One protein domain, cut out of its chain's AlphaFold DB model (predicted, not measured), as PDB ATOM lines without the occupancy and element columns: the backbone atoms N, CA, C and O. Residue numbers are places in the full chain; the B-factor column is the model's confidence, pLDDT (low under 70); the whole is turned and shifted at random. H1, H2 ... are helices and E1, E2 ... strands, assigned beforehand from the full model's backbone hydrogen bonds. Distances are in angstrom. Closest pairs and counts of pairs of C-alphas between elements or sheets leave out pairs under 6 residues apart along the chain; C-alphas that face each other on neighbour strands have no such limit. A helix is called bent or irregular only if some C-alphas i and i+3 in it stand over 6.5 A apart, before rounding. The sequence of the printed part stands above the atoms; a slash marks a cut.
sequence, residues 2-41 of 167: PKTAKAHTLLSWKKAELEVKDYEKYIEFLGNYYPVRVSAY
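This is residues 2 to 41 of the 167 residues of an uncharacterized protein of Thermococcus sp (UniProt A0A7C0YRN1). The shape is a long, thin loop: strands E1 and E2 form a narrow two-stranded ribbon at one end, and beyond it the chain parts into two limbs that enclose an empty middle. The short helix H1 is on the limb that follows E1, and the longer H2 makes the far end, where its residues 24 to 29 stick out free. The printed part has 40 residues, with two named strands and two named helices in the order E1, H1, H2, E2; the sheet has the order E1 - E2 and is antiparallel, and the class is mixed, helices and strands. The whole is loose, with a radius of gyration of the C-alphas of 12.5 A, and a rod spanning 40 by 19 by 8 A.

E1, residues 3 to 7, begins at C-alpha 3 (-25.171, -21.355, -15.152) and is 11.9 A long from first to last C-alpha. E2, residues 36 to 40, is 11.6 A long and ends at C-alpha 40 (-28.790, -22.874, -11.531). H1, residues 10 to 14, is 6.0 A long. H2, residues 20 to 30, begins at C-alpha 20 (-17.620, -50.340, 4.731) and is 12.1 A long.

E1 and E2 are antiparallel neighbours, with 140 degrees between their directions. The C-alphas of Thr 4 and Ser 39 face each other at 4.7 A. N 5 and O 38 are within hydrogen-bond range at 2.8 A, and so are N 38 and O 5 at 2.9 A. H1 is apart from E2, H2 is apart from E1, and H1 and H2 are apart. In H1 every O i to N i+4 pair is within hydrogen-bond range; in H2 5 of 7 are. H2 is irregular: C-alphas 25 and 28 are 8.3 A apart.

The two C-alphas farthest apart, those of Pro 2 and Lys 21, are 40.0 A apart, while the C-alphas of Pro 2 and Tyr 41, the first and last printed, are 4.7 A apart. The printed part has no cut, and the links E1 to H1, H1 to H2 and H2 to E2 are tight. The mean pLDDT of the printed part of this model is 77.8; residues 13 to 18 and 31 to 32 are under 70.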
ATOM      1  N   PRO A   2     -29.102 -18.925 -16.801       80.12
ATOM      2  CA  PRO A   2     -28.678 -19.942 -15.845       80.12
ATOM      3  C   PRO A   2     -27.244 -20.406 -16.123       80.12
ATOM      4  O   PRO A   2     -26.792 -20.364 -17.271       80.12
ATOM      5  N   LYS A   3     -26.521 -20.793 -15.075       86.62
ATOM      6  CA  LYS A   3     -25.171 -21.355 -15.152       86.62
ATOM      7  C   LYS A   3     -25.212 -22.810 -14.710       86.62
ATOM      8  O   LYS A   3     -25.952 -23.157 -13.794       86.62
ATOM      9  N   THR A   4     -24.389 -23.650 -15.324       88.69
ATOM     10  CA  THR A   4     -24.178 -25.007 -14.823       88.69
ATOM     11  C   THR A   4     -23.431 -24.936 -13.493       88.69
ATOM     12  O   THR A   4     -22.334 -24.382 -13.428       88.69
ATOM     13  N   ALA A   5     -24.025 -25.492 -12.444       86.56
ATOM     14  CA  ALA A   5     -23.446 -25.598 -11.113       86.56
ATOM     15  C   ALA A   5     -23.362 -27.070 -10.694       86.56
ATOM     16  O   ALA A   5     -24.145 -27.906 -11.148       86.56
ATOM     17  N   LYS A   6     -22.399 -27.391  -9.827       87.56
ATOM     18  CA  LYS A   6     -22.271 -28.716  -9.214       87.56
ATOM     19  C   LYS A   6     -23.048 -28.710  -7.899       87.56
ATOM     20  O   LYS A   6     -22.666 -28.007  -6.969       87.56
ATOM     21  N   ALA A   7     -24.140 -29.463  -7.837       86.56
ATOM     22  CA  ALA A   7     -24.891 -29.679  -6.611       86.56
ATOM     23  C   ALA A   7     -24.266 -30.853  -5.854       86.56
ATOM     24  O   ALA A   7     -24.210 -31.971  -6.364       86.56
ATOM     25  N   HIS A   8     -23.764 -30.584  -4.654       83.19
ATOM     26  CA  HIS A   8     -23.231 -31.612  -3.770       83.19
ATOM     27  C   HIS A   8     -24.380 -32.354  -3.076       83.19
ATOM     28  O   HIS A   8     -25.349 -31.744  -2.631       83.19
ATOM     29  N   THR A   9     -24.263 -33.675  -2.982       79.94
ATOM     30  CA  THR A   9     -25.142 -34.528  -2.171       79.94
ATOM     31  C   THR A   9     -24.774 -34.425  -0.697       79.94
ATOM     32  O   THR A   9     -23.655 -34.021  -0.379       79.94
ATOM     33  N   LEU A  10     -25.669 -34.851   0.202       73.88
ATOM     34  CA  LEU A  10     -25.400 -34.876   1.648       73.88
ATOM     35  C   LEU A  10     -24.083 -35.595   1.983       73.88
ATOM     36  O   LEU A  10     -23.283 -35.065   2.753       73.88
ATOM     37  N   LEU A  11     -23.818 -36.731   1.329       74.75
ATOM     38  CA  LEU A  11     -22.583 -37.500   1.503       74.75
ATOM     39  C   LEU A  11     -21.351 -36.701   1.067       74.75
ATOM     40  O   LEU A  11     -20.386 -36.564   1.816       74.75
ATOM     41  N   SER A  12     -21.406 -36.111  -0.131       73.12
ATOM     42  CA  SER A  12     -20.280 -35.352  -0.684       73.12
ATOM     43  C   SER A  12     -20.061 -33.990  -0.014       73.12
ATOM     44  O   SER A  12     -18.954 -33.460  -0.070       73.12
ATOM     45  N   TRP A  13     -21.105 -33.407   0.587       68.50
ATOM     46  CA  TRP A  13     -21.059 -32.102   1.248       68.50
ATOM     47  C   TRP A  13     -20.462 -32.218   2.645       68.50
ATOM     48  O   TRP A  13     -19.533 -31.491   2.984       68.50
ATOM     49  N   LYS A  14     -20.990 -33.126   3.475       66.81
ATOM     50  CA  LYS A  14     -20.541 -33.282   4.868       66.81
ATOM     51  C   LYS A  14     -19.262 -34.106   4.995       66.81
ATOM     52  O   LYS A  14     -18.813 -34.313   6.114       66.81
ATOM     53  N   LYS A  15     -18.686 -34.553   3.869       63.59
ATOM     54  CA  LYS A  15     -17.593 -35.536   3.833       63.59
ATOM     55  C   LYS A  15     -17.911 -36.710   4.762       63.59
ATOM     56  O   LYS A  15     -17.074 -37.108   5.560       63.59
ATOM     57  N   ALA A  16     -19.159 -37.180   4.722       64.88
ATOM     58  CA  ALA A  16     -19.577 -38.270   5.584       64.88
ATOM     59  C   ALA A  16     -18.759 -39.503   5.195       64.88
ATOM     60  O   ALA A  16     -18.890 -40.005   4.077       64.88
ATOM     61  N   GLU A  17     -17.881 -39.936   6.092       64.94
ATOM     62  CA  GLU A  17     -17.144 -41.180   5.935       64.94
ATOM     63  C   GLU A  17     -18.107 -42.310   6.281       64.94
ATOM     64  O   GLU A  17     -18.573 -42.434   7.412       64.94
ATOM     65  N   LEU A  18     -18.488 -43.079   5.266       68.44
ATOM     66  CA  LEU A  18     -19.287 -44.279   5.459       68.44
ATOM     67  C   LEU A  18     -18.336 -45.412   5.823       68.44
ATOM     68  O   LEU A  18     -17.379 -45.672   5.091       68.44
ATOM     69  N   GLU A  19     -18.611 -46.107   6.923       77.69
ATOM     70  CA  GLU A  19     -17.944 -47.378   7.172       77.69
ATOM     71  C   GLU A  19     -18.322 -48.380   6.072       77.69
ATOM     72  O   GLU A  19     -19.425 -48.338   5.518       77.69
ATOM     73  N   VAL A  20     -17.419 -49.320   5.778       75.25
ATOM     74  CA  VAL A  20     -17.620 -50.340   4.731       75.25
ATOM     75  C   VAL A  20     -18.954 -51.074   4.920       75.25
ATOM     76  O   VAL A  20     -19.712 -51.218   3.965       75.25
ATOM     77  N   LYS A  21     -19.298 -51.420   6.167       79.38
ATOM     78  CA  LYS A  21     -20.559 -52.091   6.528       79.38
ATOM     79  C   LYS A  21     -21.813 -51.284   6.159       79.38
ATOM     80  O   LYS A  21     -22.825 -51.855   5.762       79.38
ATOM     81  N   ASP A  22     -21.758 -49.957   6.295       77.38
ATOM     82  CA  ASP A  22     -22.883 -49.066   6.007       77.38
ATOM     83  C   ASP A  22     -22.989 -48.819   4.504       77.38
ATOM     84  O   ASP A  22     -24.087 -48.787   3.951       77.38
ATOM     85  N   TYR A  23     -21.848 -48.711   3.822       72.62
ATOM     86  CA  TYR A  23     -21.817 -48.625   2.370       72.62
ATOM     87  C   TYR A  23     -22.395 -49.885   1.721       72.62
ATOM     88  O   TYR A  23     -23.289 -49.765   0.892       72.62
ATOM     89  N   GLU A  24     -21.961 -51.080   2.134       77.44
ATOM     90  CA  GLU A  24     -22.464 -52.361   1.613       77.44
ATOM     91  C   GLU A  24     -23.970 -52.526   1.838       77.44
ATOM     92  O   GLU A  24     -24.696 -52.926   0.929       77.44
ATOM     93  N   LYS A  25     -24.463 -52.140   3.021       80.31
ATOM     94  CA  LYS A  25     -25.888 -52.223   3.373       80.31
ATOM     95  C   LYS A  25     -26.780 -51.326   2.513       80.31
ATOM     96  O   LYS A  25     -27.949 -51.647   2.306       80.31
ATOM     97  N   TYR A  26     -26.256 -50.200   2.037       78.62
ATOM     98  CA  TYR A  26     -27.034 -49.198   1.309       78.62
ATOM     99  C   TYR A  26     -26.490 -48.920  -0.096       78.62
ATOM    100  O   TYR A  26     -26.847 -47.901  -0.682       78.62
ATOM    101  N   ILE A  27     -25.654 -49.794  -0.662       74.06
ATOM    102  CA  ILE A  27     -24.926 -49.526  -1.912       74.06
ATOM    103  C   ILE A  27     -25.856 -49.228  -3.094       74.06
ATOM    104  O   ILE A  27     -25.584 -48.315  -3.870       74.06
ATOM    105  N   GLU A  28     -26.999 -49.911  -3.192       72.06
ATOM    106  CA  GLU A  28     -28.002 -49.661  -4.239       72.06
ATOM    107  C   GLU A  28     -28.634 -48.262  -4.127       72.06
ATOM    108  O   GLU A  28     -28.998 -47.648  -5.130       72.06
ATOM    109  N   PHE A  29     -28.718 -47.719  -2.910       72.69
ATOM    110  CA  PHE A  29     -29.269 -46.393  -2.637       72.69
ATOM    111  C   PHE A  29     -28.193 -45.295  -2.710       72.69
ATOM    112  O   PHE A  29     -28.366 -44.289  -3.399       72.69
ATOM    113  N   LEU A  30     -27.054 -45.496  -2.041       70.94
ATOM    114  CA  LEU A  30     -25.942 -44.543  -1.943       70.94
ATOM    115  C   LEU A  30     -25.073 -44.512  -3.205       70.94
ATOM    116  O   LEU A  30     -24.415 -43.505  -3.463       70.94
ATOM    117  N   GLY A  31     -25.123 -45.552  -4.039       64.56
ATOM    118  CA  GLY A  31     -24.476 -45.599  -5.350       64.56
ATOM    119  C   GLY A  31     -24.950 -44.507  -6.316       64.56
ATOM    120  O   GLY A  31     -24.286 -44.249  -7.309       64.56
ATOM    121  N   ASN A  32     -26.049 -43.808  -6.009       67.50
ATOM    122  CA  ASN A  32     -26.537 -42.659  -6.780       67.50
ATOM    123  C   ASN A  32     -26.242 -41.296  -6.121       67.50
ATOM    124  O   ASN A  32     -26.564 -40.250  -6.685       67.50
ATOM    125  N   TYR A  33     -25.610 -41.267  -4.943       73.62
ATOM    126  CA  TYR A  33     -25.362 -40.045  -4.166       73.62
ATOM    127  C   TYR A  33     -24.066 -39.319  -4.571       73.62
ATOM    128  O   TYR A  33     -23.316 -38.814  -3.728       73.62
ATOM    129  N   TYR A  34     -23.827 -39.172  -5.873       74.25
ATOM    130  CA  TYR A  34     -22.730 -38.362  -6.404       74.25
ATOM    131  C   TYR A  34     -23.180 -36.933  -6.722       74.25
ATOM    132  O   TYR A  34     -24.343 -36.711  -7.059       74.25
ATOM    133  N   PRO A  35     -22.278 -35.936  -6.650       83.56
ATOM    134  CA  PRO A  35     -22.618 -34.583  -7.058       83.56
ATOM    135  C   PRO A  35     -23.136 -34.530  -8.499       83.56
ATOM    136  O   PRO A  35     -22.486 -35.031  -9.418       83.56
ATOM    137  N   VAL A  36     -24.260 -33.852  -8.705       87.25
ATOM    138  CA  VAL A  36     -24.903 -33.731 -10.020       87.25
ATOM    139  C   VAL A  36     -24.703 -32.339 -10.607       87.25
ATOM    140  O   VAL A  36     -24.599 -31.341  -9.891       87.25
ATOM    141  N   ARG A  37     -24.632 -32.254 -11.938       89.50
ATOM    142  CA  ARG A  37     -24.592 -30.971 -12.646       89.50
ATOM    143  C   ARG A  37     -26.014 -30.491 -12.892       89.50
ATOM    144  O   ARG A  37     -26.796 -31.187 -13.528       89.50
ATOM    145  N   VAL A  38     -26.326 -29.294 -12.411       90.62
ATOM    146  CA  VAL A  38     -27.654 -28.685 -12.524       90.62
ATOM    147  C   VAL A  38     -27.565 -27.312 -13.170       90.62
ATOM    148  O   VAL A  38     -26.549 -26.624 -13.073       90.62
ATOM    149  N   SER A  39     -28.640 -26.903 -13.837       92.62
ATOM    150  CA  SER A  39     -28.803 -25.528 -14.302       92.62
ATOM    151  C   SER A  39     -29.302 -24.675 -13.135       92.62
ATOM    152  O   SER A  39     -30.397 -24.904 -12.630       92.62
ATOM    153  N   ALA A  40     -28.493 -23.719 -12.682       90.50
ATOM    154  CA  ALA A  40     -28.790 -22.874 -11.531       90.50
ATOM    155  C   ALA A  40     -28.880 -21.396 -11.924       90.50
ATOM    156  O   ALA A  40     -28.205 -20.925 -12.845       90.50
ATOM    157  N   TYR A  41     -29.705 -20.638 -11.204       90.44
ATOM    158  CA  TYR A  41     -29.742 -19.186 -11.344       90.44
ATOM    159  C   TYR A  41     -28.400 -18.555 -10.968       90.44
ATOM    160  O   TYR A  41     -27.621 -19.096 -10.188       90.44
TER     161      TYR A  41